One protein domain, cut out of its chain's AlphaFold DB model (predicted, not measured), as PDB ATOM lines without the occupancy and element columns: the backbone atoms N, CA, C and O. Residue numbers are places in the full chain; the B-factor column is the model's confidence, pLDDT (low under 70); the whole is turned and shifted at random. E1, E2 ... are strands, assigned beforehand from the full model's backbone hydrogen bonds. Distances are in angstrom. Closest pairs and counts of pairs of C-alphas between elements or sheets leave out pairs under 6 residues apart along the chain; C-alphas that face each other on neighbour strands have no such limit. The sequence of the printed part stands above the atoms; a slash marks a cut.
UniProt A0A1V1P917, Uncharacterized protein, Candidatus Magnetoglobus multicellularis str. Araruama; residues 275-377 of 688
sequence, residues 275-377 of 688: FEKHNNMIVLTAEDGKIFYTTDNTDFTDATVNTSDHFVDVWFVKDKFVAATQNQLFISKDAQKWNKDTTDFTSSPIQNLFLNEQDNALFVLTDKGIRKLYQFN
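Overview. This is residues 275 to 377 of the 688 residues of an uncharacterized protein of Candidatus Magnetoglobus multicellularis str. Araruama (UniProt A0A1V1P917). Three small antiparallel sheets stand face to face in a row, like three blades of a propeller that does not close into a ring: E4 to E7 make the middle blade, with E1 to E3 over one of its faces and E8 to E10 over the other. The first strands of the blades, E1, E4 and E8, come together at the inner side of the fan, and the last strands, E3, E7 and E10, spread apart at its outer side. The printed part has 103 residues, with no named helix and ten named strands, E1 to E10 in order along the chain, and its class is all strand. The sheets run E4, E5, E6, E7; E1, E2, E3; and E8, E9, E10, each antiparallel throughout. The whole is compact, with a radius of gyration of the C-alphas of 13.0 A and spans of 39 by 33 by 18 A.

Arrangement. The largest sheet holds E4, residues 311 to 317, E5, residues 320 to 325, E6, residues 328 to 332, and E7, residues 339 to 344, a meander in which each strand is the antiparallel neighbour of the one before. It is strongly twisted, and its strands' lines turn by 71 degrees from edge to edge. In the hairpin of E4 and E5, N 315 and O 322 are 2.9 A apart, within hydrogen-bond range. In the hairpin of E5 and E6, N 323 and O 330 are 2.8 A apart, and in that of E6 and E7, N 331 and O 339 are 2.8 A apart. A second meander, E1, residues 275 to 278, E2, residues 281 to 286, and E3, residues 291 to 294, has N 276 and O 283 at 2.9 A and N 284 and O 292 at 2.8 A. The third meander, E8, residues 350 to 356, E9, residues 361 to 366, and E10, residues 369 to 375, has N 354 and O 363 at 3.1 A and N 364 and O 371 at 2.8 A. The three sheets form a stack of sheets, face to face in turn. The parts of the first two that face each other are 9.0 A centre to centre, with best planes 37 degrees apart; the closest C-alphas of E1 and E4 are those of Glu 276 and Trp 315, 5.7 A. Towards the third sheet the facing parts are 9.4 A centre to centre, with best planes 10 degrees apart; the closest C-alphas of E4 and E8 are those of Asp 313 and Leu 353, 6.1 A. E1 and E8 are apart, as are E7 and E10.

Along the chain. E4 begins at C-alpha 311, (166.709, 154.819, 180.453), and measures 17.1 A; E5 measures 16.5 A, and E6 and E7 are 13.7 and 13.8 A. E1 begins at C-alpha 275, (161.614, 149.128, 187.743), and measures 10.4 A, followed by E2 with 16.9 A and E3 with 10.5 A. E8 and E9 measure 17.0 and 16.0 A, and E10, 17.3 A, ends at C-alpha 375, (157.722, 138.326, 168.471).

Size, cuts and confidence. The two C-alphas farthest apart are those of Thr 298 and Lys 368, 39.6 A. The printed part has no cut. The link from E3 to E4, residues 295 to 310, is long, and in it residues 301 to 302 pair antiparallel with residues 292 to 293 of E3. The mean pLDDT of the printed part is 81.0; residue 298, residues 356 to 361 and residues 373 to 377 are under 70.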
ATOM      1  N   PHE A 275     161.371 150.282 186.901       84.75
ATOM      2  CA  PHE A 275     161.614 149.128 187.743       84.75
ATOM      3  C   PHE A 275     160.945 147.916 187.123       84.75
ATOM      4  O   PHE A 275     159.810 148.007 186.677       84.75
ATOM      5  N   GLU A 276     161.620 146.776 187.202       86.00
ATOM      6  CA  GLU A 276     161.023 145.502 186.844       86.00
ATOM      7  C   GLU A 276     161.433 144.410 187.821       86.00
ATOM      8  O   GLU A 276     162.607 144.291 188.196       86.00
ATOM      9  N   LYS A 277     160.474 143.561 188.196       82.25
ATOM     10  CA  LYS A 277     160.714 142.413 189.069       82.25
ATOM     11  C   LYS A 277     160.302 141.116 188.399       82.25
ATOM     12  O   LYS A 277     159.168 140.939 187.982       82.25
ATOM     13  N   HIS A 278     161.210 140.148 188.420       80.94
ATOM     14  CA  HIS A 278     160.914 138.781 188.017       80.94
ATOM     15  C   HIS A 278     161.539 137.786 188.995       80.94
ATOM     16  O   HIS A 278     162.754 137.767 189.214       80.94
ATOM     17  N   ASN A 279     160.710 136.925 189.591       80.56
ATOM     18  CA  ASN A 279     161.094 136.039 190.695       80.56
ATOM     19  C   ASN A 279     161.721 136.828 191.868       80.56
ATOM     20  O   ASN A 279     161.115 137.767 192.387       80.56
ATOM     21  N   ASN A 280     162.929 136.446 192.287       79.88
ATOM     22  CA  ASN A 280     163.693 137.125 193.338       79.88
ATOM     23  C   ASN A 280     164.591 138.242 192.792       79.88
ATOM     24  O   ASN A 280     165.387 138.796 193.542       79.88
ATOM     25  N   MET A 281     164.524 138.524 191.490       85.50
ATOM     26  CA  MET A 281     165.347 139.542 190.863       85.50
ATOM     27  C   MET A 281     164.555 140.815 190.659       85.50
ATOM     28  O   MET A 281     163.472 140.799 190.080       85.50
ATOM     29  N   ILE A 282     165.150 141.911 191.090       86.69
ATOM     30  CA  ILE A 282     164.667 143.260 190.864       86.69
ATOM     31  C   ILE A 282     165.707 143.981 190.014       86.69
ATOM     32  O   ILE A 282     166.900 143.894 190.308       86.69
ATOM     33  N   VAL A 283     165.248 144.726 189.014       90.38
ATOM     34  CA  VAL A 283     166.049 145.620 188.181       90.38
ATOM     35  C   VAL A 283     165.492 147.031 188.295       90.38
ATOM     36  O   VAL A 283     164.292 147.236 188.189       90.38
ATOM     37  N   LEU A 284     166.373 148.003 188.509       89.31
ATOM     38  CA  LEU A 284     166.066 149.427 188.502       89.31
ATOM     39  C   LEU A 284     166.887 150.109 187.417       89.31
ATOM     40  O   LEU A 284     168.096 149.881 187.320       89.31
ATOM     41  N   THR A 285     166.257 150.988 186.653       89.69
ATOM     42  CA  THR A 285     166.928 151.851 185.680       89.69
ATOM     43  C   THR A 285     166.901 153.307 186.137       89.69
ATOM     44  O   THR A 285     166.109 153.692 187.001       89.69
ATOM     45  N   ALA A 286     167.822 154.119 185.618       86.06
ATOM     46  CA  ALA A 286     167.972 155.515 186.010       86.06
ATOM     47  C   ALA A 286     168.337 156.435 184.837       86.06
ATOM     48  O   ALA A 286     168.858 155.990 183.811       86.06
ATOM     49  N   GLU A 287     168.146 157.745 185.030       79.62
ATOM     50  CA  GLU A 287     168.483 158.767 184.036       79.62
ATOM     51  C   GLU A 287     169.977 158.741 183.661       79.62
ATOM     52  O   GLU A 287     170.301 158.846 182.492       79.62
ATOM     53  N   ASP A 288     170.927 158.519 184.566       77.00
ATOM     54  CA  ASP A 288     172.362 158.600 184.214       77.00
ATOM     55  C   ASP A 288     172.922 157.347 183.501       77.00
ATOM     56  O   ASP A 288     174.092 156.999 183.677       77.00
ATOM     57  N   GLY A 289     172.089 156.609 182.761       79.25
ATOM     58  CA  GLY A 289     172.483 155.363 182.095       79.25
ATOM     59  C   GLY A 289     172.796 154.220 183.065       79.25
ATOM     60  O   GLY A 289     173.409 153.224 182.672       79.25
ATOM     61  N   LYS A 290     172.393 154.355 184.333       87.12
ATOM     62  CA  LYS A 290     172.675 153.372 185.379       87.12
ATOM     63  C   LYS A 290     171.600 152.302 185.444       87.12
ATOM     64  O   LYS A 290     170.414 152.580 185.274       87.12
ATOM     65  N   ILE A 291     172.046 151.089 185.748       91.06
ATOM     66  CA  ILE A 291     171.184 149.951 186.055       91.06
ATOM     67  C   ILE A 291     171.621 149.412 187.407       91.06
ATOM     68  O   ILE A 291     172.812 149.196 187.636       91.06
ATOM     69  N   PHE A 292     170.666 149.168 188.290       90.50
ATOM     70  CA  PHE A 292     170.894 148.485 189.552       90.50
ATOM     71  C   PHE A 292     170.077 147.208 189.580       90.50
ATOM     72  O   PHE A 292     168.984 147.158 189.023       90.50
ATOM     73  N   TYR A 293     170.579 146.178 190.246       91.75
ATOM     74  CA  TYR A 293     169.805 144.965 190.466       91.75
ATOM     75  C   TYR A 293     170.000 144.422 191.873       91.75
ATOM     76  O   TYR A 293     171.005 144.699 192.530       91.75
ATOM     77  N   THR A 294     169.049 143.619 192.329       87.12
ATOM     78  CA  THR A 294     169.176 142.831 193.556       87.12
ATOM     79  C   THR A 294     168.570 141.447 193.359       87.12
ATOM     80  O   THR A 294     167.684 141.261 192.526       87.12
ATOM     81  N   THR A 295     169.083 140.466 194.101       84.00
ATOM     82  CA  THR A 295     168.566 139.087 194.162       84.00
ATOM     83  C   THR A 295     167.998 138.728 195.538       84.00
ATOM     84  O   THR A 295     167.522 137.612 195.736       84.00
ATOM     85  N   ASP A 296     168.135 139.629 196.513       76.69
ATOM     86  CA  ASP A 296     167.750 139.422 197.914       76.69
ATOM     87  C   ASP A 296     166.805 140.507 198.447       76.69
ATOM     88  O   ASP A 296     166.414 140.458 199.611       76.69
ATOM     89  N   ASN A 297     166.413 141.457 197.591       70.12
ATOM     90  CA  ASN A 297     165.544 142.594 197.893       70.12
ATOM     91  C   ASN A 297     166.097 143.563 198.955       70.12
ATOM     92  O   ASN A 297     165.350 144.401 199.453       70.12
ATOM     93  N   THR A 298     167.386 143.484 199.307       69.50
ATOM     94  CA  THR A 298     167.979 144.296 200.388       69.50
ATOM     95  C   THR A 298     169.147 145.162 199.922       69.50
ATOM     96  O   THR A 298     169.195 146.365 200.222       69.50
ATOM     97  N   ASP A 299     170.064 144.595 199.137       81.31
ATOM     98  CA  ASP A 299     171.219 145.319 198.614       81.31
ATOM     99  C   ASP A 299     171.226 145.353 197.090       81.31
ATOM    100  O   ASP A 299     171.144 144.335 196.403       81.31
ATOM    101  N   PHE A 300     171.323 146.576 196.569       85.81
ATOM    102  CA  PHE A 300     171.368 146.860 195.145       85.81
ATOM    103  C   PHE A 300     172.811 146.943 194.676       85.81
ATOM    104  O   PHE A 300     173.614 147.710 195.212       85.81
ATOM    105  N   THR A 301     173.121 146.159 193.653       88.81
ATOM    106  CA  THR A 301     174.415 146.147 192.984       88.81
ATOM    107  C   THR A 301     174.327 146.955 191.700       88.81
ATOM    108  O   THR A 301     173.367 146.832 190.944       88.81
ATOM    109  N   ASP A 302     175.344 147.775 191.456       88.56
ATOM    110  CA  ASP A 302     175.503 148.525 190.215       88.56
ATOM    111  C   ASP A 302     175.870 147.567 189.060       88.56
ATOM    112  O   ASP A 302     176.882 146.863 189.114       88.56
ATOM    113  N   ALA A 303     175.021 147.523 188.034       88.62
ATOM    114  CA  ALA A 303     175.206 146.811 186.768       88.62
ATOM    115  C   ALA A 303     175.172 147.775 185.567       88.62
ATOM    116  O   ALA A 303     174.809 147.389 184.452       88.62
ATOM    117  N   THR A 304     175.538 149.037 185.803       83.19
ATOM    118  CA  THR A 304     175.561 150.112 184.812       83.19
ATOM    119  C   THR A 304     176.324 149.705 183.559       83.19
ATOM    120  O   THR A 304     177.427 149.153 183.598       83.19
ATOM    121  N   VAL A 305     175.728 150.026 182.417       80.88
ATOM    122  CA  VAL A 305     176.339 149.887 181.097       80.88
ATOM    123  C   VAL A 305     177.036 151.189 180.711       80.88
ATOM    124  O   VAL A 305     176.626 152.261 181.137       80.88
ATOM    125  N   ASN A 306     178.085 151.122 179.884       74.25
ATOM    126  CA  ASN A 306     178.800 152.308 179.384       74.25
ATOM    127  C   ASN A 306     177.940 153.100 178.375       74.25
ATOM    128  O   ASN A 306     178.239 153.129 177.180       74.25
ATOM    129  N   THR A 307     176.866 153.720 178.853       75.12
ATOM    130  CA  THR A 307     175.994 154.626 178.111       75.12
ATOM    131  C   THR A 307     175.812 155.916 178.901       75.12
ATOM    132  O   THR A 307     175.809 155.901 180.127       75.12
ATOM    133  N   SER A 308     175.689 157.035 178.194       73.50
ATOM    134  CA  SER A 308     175.252 158.313 178.771       73.50
ATOM    135  C   SER A 308     173.761 158.568 178.549       73.50
ATOM    136  O   SER A 308     173.264 159.611 178.959       73.50
ATOM    137  N   ASP A 309     173.077 157.664 177.845       80.75
ATOM    138  CA  ASP A 309     171.673 157.826 177.479       80.75
ATOM    139  C   ASP A 309     170.756 157.468 178.654       80.75
ATOM    140  O   ASP A 309     170.980 156.479 179.355       80.75
ATOM    141  N   HIS A 310     169.692 158.254 178.820       83.38
ATOM    142  CA  HIS A 310     168.680 158.044 179.850       83.38
ATOM    143  C   HIS A 310     167.827 156.808 179.550       83.38
ATOM    144  O   HIS A 310     167.321 156.663 178.431       83.38
ATOM    145  N   PHE A 311     167.653 155.932 180.546       89.06
ATOM    146  CA  PHE A 311     166.709 154.819 180.453       89.06
ATOM    147  C   PHE A 311     165.275 155.324 180.578       89.06
ATOM    148  O   PHE A 311     164.965 156.070 181.503       89.06
ATOM    149  N   VAL A 312     164.423 154.890 179.656       86.69
ATOM    150  CA  VAL A 312     162.995 155.213 179.632       86.69
ATOM    151  C   VAL A 312     162.169 154.122 180.298       86.69
ATOM    152  O   VAL A 312     161.269 154.459 181.050       86.69
ATOM    153  N   ASP A 313     162.513 152.844 180.095       87.81
ATOM    154  CA  ASP A 313     161.739 151.743 180.666       87.81
ATOM    155  C   ASP A 313     162.527 150.421 180.761       87.81
ATOM    156  O   ASP A 313     163.581 150.268 180.126       87.81
ATOM    157  N   VAL A 314     162.040 149.461 181.551       89.38
ATOM    158  CA  VAL A 314     162.567 148.094 181.656       89.38
ATOM    159  C   VAL A 314     161.439 147.081 181.837       89.38
ATOM    160  O   VAL A 314     160.562 147.280 182.656       89.38
ATOM    161  N   TRP A 315     161.507 145.967 181.107       87.25
ATOM    162  CA  TRP A 315     160.540 144.866 181.191       87.25
ATOM    163  C   TRP A 315     161.228 143.510 181.222       87.25
ATOM    164  O   TRP A 315     162.278 143.319 180.597       87.25
ATOM    165  N   PHE A 316     160.621 142.533 181.887       83.44
ATOM    166  CA  PHE A 316     161.018 141.142 181.805       83.44
ATOM    167  C   PHE A 316     160.146 140.446 180.772       83.44
ATOM    168  O   PHE A 316     158.931 140.361 180.903       83.44
ATOM    169  N   VAL A 317     160.775 139.900 179.732       78.06
ATOM    170  CA  VAL A 317     160.051 139.216 178.664       78.06
ATOM    171  C   VAL A 317     160.652 137.846 178.417       78.06
ATOM    172  O   VAL A 317     161.823 137.714 178.037       78.06
ATOM    173  N   LYS A 318     159.816 136.817 178.598       74.88
ATOM    174  CA  LYS A 318     160.127 135.389 178.454       74.88
ATOM    175  C   LYS A 318     161.214 134.871 179.404       74.88
ATOM    176  O   LYS A 318     160.924 134.097 180.305       74.88
ATOM    177  N   ASP A 319     162.472 135.213 179.147       80.38
ATOM    178  CA  ASP A 319     163.646 134.690 179.862       80.38
ATOM    179  C   ASP A 319     164.743 135.742 180.079       80.38
ATOM    180  O   ASP A 319     165.892 135.397 180.376       80.38
ATOM    181  N   LYS A 320     164.425 137.022 179.864       85.31
ATOM    182  CA  LYS A 320     165.394 138.117 179.921       85.31
ATOM    183  C   LYS A 320     164.729 139.450 180.233       85.31
ATOM    184  O   LYS A 320     163.612 139.713 179.808       85.31
ATOM    185  N   PHE A 321     165.481 140.317 180.887       89.81
ATOM    186  CA  PHE A 321     165.187 141.732 181.004       89.81
ATOM    187  C   PHE A 321     165.581 142.464 179.722       89.81
ATOM    188  O   PHE A 321     166.631 142.186 179.126       89.81
ATOM    189  N   VAL A 322     164.749 143.418 179.322       91.31
ATOM    190  CA  VAL A 322     164.986 144.360 178.232       91.31
ATOM    191  C   VAL A 322     164.827 145.761 178.802       91.31
ATOM    192  O   VAL A 322     163.743 146.131 179.230       91.31
ATOM    193  N   ALA A 323     165.911 146.529 178.817       91.50
ATOM    194  CA  ALA A 323     165.926 147.914 179.264       91.50
ATOM    195  C   ALA A 323     166.125 148.833 178.056       91.50
ATOM    196  O   ALA A 323     167.055 148.637 177.267       91.50
ATOM    197  N   ALA A 324     165.263 149.831 177.904       90.62
ATOM    198  CA  ALA A 324     165.314 150.795 176.818       90.62
ATOM    199  C   ALA A 324     165.849 152.136 177.300       90.62
ATOM    200  O   ALA A 324     165.425 152.674 178.315       90.62
ATOM    201  N   THR A 325     166.747 152.706 176.512       90.75
ATOM    202  CA  THR A 325     167.029 154.142 176.486       90.75
ATOM    203  C   THR A 325     166.297 154.765 175.305       90.75
ATOM    204  O   THR A 325     165.774 154.044 174.457       90.75
ATOM    205  N   GLN A 326     166.332 156.090 175.173       87.81
ATOM    206  CA  GLN A 326     165.723 156.779 174.027       87.81
ATOM    207  C   GLN A 326     166.215 156.268 172.664       87.81
ATOM    208  O   GLN A 326     165.468 156.310 171.697       87.81
ATOM    209  N   ASN A 327     167.451 155.770 172.558       86.38
ATOM    210  CA  ASN A 327     168.040 155.404 171.264       86.38
ATOM    211  C   ASN A 327     168.417 153.924 171.150       86.38
ATOM    212  O   ASN A 327     168.815 153.476 170.072       86.38
ATOM    213  N   GLN A 328     168.345 153.171 172.247       88.12
ATOM    214  CA  GLN A 328     169.004 151.878 172.339       88.12
ATOM    215  C   GLN A 328     168.350 150.933 173.339       88.12
ATOM    216  O   GLN A 328     167.994 151.347 174.437       88.12
ATOM    217  N   LEU A 329     168.331 149.643 173.005       90.31
ATOM    218  CA  LEU A 329     167.966 148.571 173.930       90.31
ATOM    219  C   LEU A 329     169.193 147.863 174.503       90.31
ATOM    220  O   LEU A 329     170.198 147.645 173.812       90.31
ATOM    221  N   PHE A 330     169.049 147.418 175.742       90.00
ATOM    222  CA  PHE A 330     169.977 146.563 176.462       90.00
ATOM    223  C   PHE A 330     169.238 145.320 176.950       90.00
ATOM    224  O   PHE A 330     168.108 145.406 177.417       90.00
ATOM    225  N   ILE A 331     169.875 144.157 176.846       90.88
ATOM    226  CA  ILE A 331     169.265 142.865 177.174       90.88
ATOM    227  C   ILE A 331     170.123 142.131 178.196       90.88
ATOM    228  O   ILE A 331     171.342 142.021 178.018       90.88
ATOM    229  N   SER A 332     169.487 141.555 179.211       89.44
ATOM    230  CA  SER A 332     170.159 140.723 180.205       89.44
ATOM    231  C   SER A 332     169.310 139.538 180.648       89.44
ATOM    232  O   SER A 332     168.138 139.691 180.956       89.44
ATOM    233  N   LYS A 333     169.905 138.344 180.727       87.69
ATOM    234  CA  LYS A 333     169.242 137.162 181.314       87.69
ATOM    235  C   LYS A 333     169.381 137.093 182.834       87.69
ATOM    236  O   LYS A 333     168.607 136.405 183.485       87.69
ATOM    237  N   ASP A 334     170.405 137.746 183.375       86.69
ATOM    238  CA  ASP A 334     170.825 137.625 184.772       86.69
ATOM    239  C   ASP A 334     170.791 138.962 185.527       86.69
ATOM    240  O   ASP A 334     171.151 138.999 186.698       86.69
ATOM    241  N   ALA A 335     170.358 140.045 184.872       89.31
ATOM    242  CA  ALA A 335     170.400 141.438 185.329       89.31
ATOM    243  C   ALA A 335     171.792 141.982 185.705       89.31
ATOM    244  O   ALA A 335     171.925 143.169 185.995       89.31
ATOM    245  N   GLN A 336     172.841 141.157 185.656       88.94
ATOM    246  CA  GLN A 336     174.207 141.544 186.010       88.94
ATOM    247  C   GLN A 336     174.977 141.973 184.768       88.94
ATOM    248  O   GLN A 336     175.751 142.928 184.794       88.94
ATOM    249  N   LYS A 337     174.798 141.233 183.669       88.62
ATOM    250  CA  LYS A 337     175.492 141.461 182.405       88.62
ATOM    251  C   LYS A 337     174.497 141.855 181.339       88.62
ATOM    252  O   LYS A 337     173.618 141.078 180.967       88.62
ATOM    253  N   TRP A 338     174.700 143.047 180.807       91.25
ATOM    254  CA  TRP A 338     173.835 143.649 179.811       91.25
ATOM    255  C   TRP A 338     174.556 143.740 178.475       91.25
ATOM    256  O   TRP A 338     175.685 144.224 178.386       91.25
ATOM    257  N   ASN A 339     173.890 143.270 177.426       87.50
ATOM    258  CA  ASN A 339     174.373 143.378 176.059       87.50
ATOM    259  C   ASN A 339     173.528 144.394 175.304       87.50
ATOM    260  O   ASN A 339     172.302 144.359 175.370       87.50
ATOM    261  N   LYS A 340     174.197 145.277 174.569       87.31
ATOM    262  CA  LYS A 340     173.555 146.216 173.653       87.31
ATOM    263  C   LYS A 340     172.917 145.437 172.495       87.31
ATOM    264  O   LYS A 340     173.612 144.659 171.839       87.31
ATOM    265  N   ASP A 341     171.624 145.633 172.253       84.12
ATOM    266  CA  ASP A 341     170.957 145.110 171.056       84.12
ATOM    267  C   ASP A 341     171.460 145.856 169.804       84.12
ATOM    268  O   ASP A 341     171.952 146.978 169.891       84.12
ATOM    269  N   THR A 342     171.382 145.249 168.622       77.06
ATOM    270  CA  THR A 342     171.857 145.887 167.381       77.06
ATOM    271  C   THR A 342     170.830 146.809 166.727       77.06
ATOM    272  O   THR A 342     171.166 147.494 165.762       77.06
ATOM    273  N   THR A 343     169.589 146.816 167.209       77.75
ATOM    274  CA  THR A 343     168.514 147.665 166.691       77.75
ATOM    275  C   THR A 343     168.772 149.122 167.068       77.75
ATOM    276  O   THR A 343     169.058 149.427 168.227       77.75
ATOM    277  N   ASP A 344     168.698 150.014 166.081       75.44
ATOM    278  CA  ASP A 344     168.986 151.443 166.221       75.44
ATOM    279  C   ASP A 344     167.688 152.261 166.189       75.44
ATOM    280  O   ASP A 344     166.909 152.170 165.234       75.44
ATOM    281  N   PHE A 345     167.478 153.075 167.227       83.44
ATOM    282  CA  PHE A 345     166.315 153.953 167.379       83.44
ATOM    283  C   PHE A 345     166.669 155.437 167.271       83.44
ATOM    284  O   PHE A 345     165.803 156.282 167.454       83.44
ATOM    285  N   THR A 346     167.900 155.797 166.891       82.31
ATOM    286  CA  THR A 346     168.330 157.207 166.759       82.31
ATOM    287  C   THR A 346     167.443 158.044 165.834       82.31
ATOM    288  O   THR A 346     167.310 159.252 166.015       82.31
ATOM    289  N   SER A 347     166.827 157.417 164.827       80.75
ATOM    290  CA  SER A 347     165.906 158.092 163.905       80.75
ATOM    291  C   SER A 347     164.445 158.103 164.366       80.75
ATOM    292  O   SER A 347     163.648 158.800 163.740       80.75
ATOM    293  N   SER A 348     164.099 157.330 165.397       83.88
ATOM    294  CA  SER A 348     162.753 157.176 165.963       83.88
ATOM    295  C   SER A 348     162.856 156.852 167.456       83.88
ATOM    296  O   SER A 348     162.771 155.671 167.812       83.88
ATOM    297  N   PRO A 349     163.111 157.863 168.309       86.75
ATOM    298  CA  PRO A 349     163.414 157.645 169.713       86.75
ATOM    299  C   PRO A 349     162.314 156.879 170.450       86.75
ATOM    300  O   PRO A 349     161.123 157.126 170.243       86.75
ATOM    301  N   ILE A 350     162.735 155.963 171.319       88.19
ATOM    302  CA  ILE A 350     161.867 155.184 172.197       88.19
ATOM    303  C   ILE A 350     161.281 156.108 173.261       88.19
ATOM    304  O   ILE A 350     162.015 156.830 173.939       88.19
ATOM    305  N   GLN A 351     159.961 156.061 173.398       86.06
ATOM    306  CA  GLN A 351     159.210 156.771 174.427       86.06
ATOM    307  C   GLN A 351     158.810 155.836 175.561       86.06
ATOM    308  O   GLN A 351     159.011 156.192 176.714       86.06
ATOM    309  N   ASN A 352     158.306 154.643 175.226       86.94
ATOM    310  CA  ASN A 352     157.960 153.628 176.214       86.94
ATOM    311  C   ASN A 352     158.117 152.202 175.657       86.94
ATOM    312  O   ASN A 352     158.170 152.005 174.433       86.94
ATOM    313  N   LEU A 353     158.195 151.219 176.550       86.75
ATOM    314  CA  LEU A 353     158.043 149.805 176.232       86.75
ATOM    315  C   LEU A 353     156.682 149.323 176.738       86.75
ATOM    316  O   LEU A 353     156.165 149.836 177.719       86.75
ATOM    317  N   PHE A 354     156.105 148.329 176.071       83.94
ATOM    318  CA  PHE A 354     154.953 147.619 176.622       83.94
ATOM    319  C   PHE A 354     154.954 146.166 176.161       83.94
ATOM    320  O   PHE A 354     155.393 145.842 175.046       83.94
ATOM    321  N   LEU A 355     154.493 145.281 177.037       76.00
ATOM    322  CA  LEU A 355     154.430 143.849 176.799       76.00
ATOM    323  C   LEU A 355     152.991 143.444 176.481       76.00
ATOM    324  O   LEU A 355     152.092 143.716 177.262       76.00
ATOM    325  N   ASN A 356     152.797 142.730 175.374       69.06
ATOM    326  CA  ASN A 356     151.602 141.914 175.199       69.06
ATOM    327  C   ASN A 356     151.852 140.549 175.845       69.06
ATOM    328  O   ASN A 356     152.680 139.771 175.350       69.06
ATOM    329  N   GLU A 357     151.169 140.270 176.953       65.00
ATOM    330  CA  GLU A 357     151.348 139.031 177.712       65.00
ATOM    331  C   GLU A 357     150.844 137.794 176.954       65.00
ATOM    332  O   GLU A 357     151.476 136.733 177.018       65.00
ATOM    333  N   GLN A 358     149.759 137.917 176.178       59.50
ATOM    334  CA  GLN A 358     149.184 136.798 175.419       59.50
ATOM    335  C   GLN A 358     150.125 136.347 174.292       59.50
ATOM    336  O   GLN A 358     150.465 135.166 174.170       59.50
ATOM    337  N   ASP A 359     150.620 137.305 173.513       55.78
ATOM    338  CA  ASP A 359     151.561 137.092 172.414       55.78
ATOM    339  C   ASP A 359     153.007 136.894 172.896       55.78
ATOM    340  O   ASP A 359     153.887 136.567 172.089       55.78
ATOM    341  N   ASN A 360     153.276 137.121 174.191       61.97
ATOM    342  CA  ASN A 360     154.619 137.301 174.744       61.97
ATOM    343  C   ASN A 360     155.456 138.235 173.865       61.97
ATOM    344  O   ASN A 360     156.591 137.907 173.522       61.97
ATOM    345  N   ALA A 361     154.889 139.352 173.416       66.88
ATOM    346  CA  ALA A 361     155.544 140.233 172.464       66.88
ATOM    347  C   ALA A 361     155.866 141.583 173.084       66.88
ATOM    348  O   ALA A 361     154.984 142.270 173.583       66.88
ATOM    349  N   LEU A 362     157.134 141.983 172.998       80.31
ATOM    350  CA  LEU A 362     157.547 143.316 173.414       80.31
ATOM    351  C   LEU A 362     157.378 144.286 172.251       80.31
ATOM    352  O   LEU A 362     157.935 144.084 171.158       80.31
ATOM    353  N   PHE A 363     156.666 145.364 172.522       82.50
ATOM    354  CA  PHE A 363     156.485 146.480 171.621       82.50
ATOM    355  C   PHE A 363     157.252 147.699 172.129       82.50
ATOM    356  O   PHE A 363     157.520 147.864 173.317       82.50
ATOM    357  N   VAL A 364     157.623 148.551 171.183       85.62
ATOM    358  CA  VAL A 364     158.222 149.858 171.430       85.62
ATOM    359  C   VAL A 364     157.270 150.913 170.933       85.62
ATOM    360  O   VAL A 364     156.900 150.913 169.755       85.62
ATOM    361  N   LEU A 365     156.964 151.863 171.802       86.75
ATOM    362  CA  LEU A 365     156.377 153.121 171.399       86.75
ATOM    363  C   LEU A 365     157.493 154.094 171.003       86.75
ATOM    364  O   LEU A 365     158.404 154.366 171.783       86.75
ATOM    365  N   THR A 366     157.421 154.624 169.783       85.12
ATOM    366  CA  THR A 366     158.313 155.680 169.286       85.12
ATOM    367  C   THR A 366     157.523 156.935 168.942       85.12
ATOM    368  O   THR A 366     156.303 156.906 168.790       85.12
ATOM    369  N   ASP A 367     158.234 158.033 168.698       77.81
ATOM    370  CA  ASP A 367     157.655 159.247 168.110       77.81
ATOM    371  C   ASP A 367     157.028 159.052 166.717       77.81
ATOM    372  O   ASP A 367     156.267 159.906 166.267       77.81
ATOM    373  N   LYS A 368     157.315 157.930 166.044       74.38
ATOM    374  CA  LYS A 368     156.712 157.528 164.765       74.38
ATOM    375  C   LYS A 368     155.720 156.375 164.912       74.38
ATOM    376  O   LYS A 368     155.504 155.629 163.960       74.38
ATOM    377  N   GLY A 369     155.138 156.209 166.095       75.75
ATOM    378  CA  GLY A 369     154.166 155.162 166.383       75.75
ATOM    379  C   GLY A 369     154.800 153.891 166.942       75.75
ATOM    380  O   GLY A 369     155.920 153.899 167.460       75.75
ATOM    381  N   ILE A 370     154.052 152.796 166.864       79.94
ATOM    382  CA  ILE A 370     154.348 151.553 167.577       79.94
ATOM    383  C   ILE A 370     155.102 150.581 166.670       79.94
ATOM    384  O   ILE A 370     154.799 150.433 165.486       79.94
ATOM    385  N   ARG A 371     156.108 149.906 167.229       75.19
ATOM    386  CA  ARG A 371     156.872 148.856 166.553       75.19
ATOM    387  C   ARG A 371     156.926 147.606 167.415       75.19
ATOM    388  O   ARG A 371     157.459 147.639 168.520       75.19
ATOM    389  N   LYS A 372     156.456 146.478 166.883       73.50
ATOM    390  CA  LYS A 372     156.684 145.151 167.477       73.50
ATOM    391  C   LYS A 372     158.164 144.794 167.316       73.50
ATOM    392  O   LYS A 372     158.641 144.697 166.185       73.50
ATOM    393  N   LEU A 373     158.907 144.635 168.412       64.06
ATOM    394  CA  LEU A 373     160.340 144.314 168.353       64.06
ATOM    395  C   LEU A 373     160.616 142.827 168.393       64.06
ATOM    396  O   LEU A 373     161.348 142.286 167.566       64.06
ATOM    397  N   TYR A 374     160.057 142.183 169.408       56.97
ATOM    398  CA  TYR A 374     160.260 140.776 169.654       56.97
ATOM    399  C   TYR A 374     158.895 140.120 169.553       56.97
ATOM    400  O   TYR A 374     158.106 140.179 170.487       56.97
ATOM    401  N   GLN A 375     158.618 139.470 168.425       40.50
ATOM    402  CA  GLN A 375     157.722 138.326 168.471       40.50
ATOM    403  C   GLN A 375     158.561 137.193 169.045       40.50
ATOM    404  O   GLN A 375     159.450 136.652 168.379       40.50
ATOM    405  N   PHE A 376     158.359 136.881 170.321       37.12
ATOM    406  CA  PHE A 376     158.928 135.664 170.856       37.12
ATOM    407  C   PHE A 376     158.107 134.536 170.272       37.12
ATOM    408  O   PHE A 376     157.079 134.156 170.813       37.12
ATOM    409  N   ASN A 377     158.573 134.024 169.137       30.12
ATOM    410  CA  ASN A 377     158.043 132.814 168.540       30.12
ATOM    411  C   ASN A 377     157.925 131.801 169.672       30.12
ATOM    412  O   ASN A 377     158.946 131.429 170.276       30.12
TER     413      ASN A 377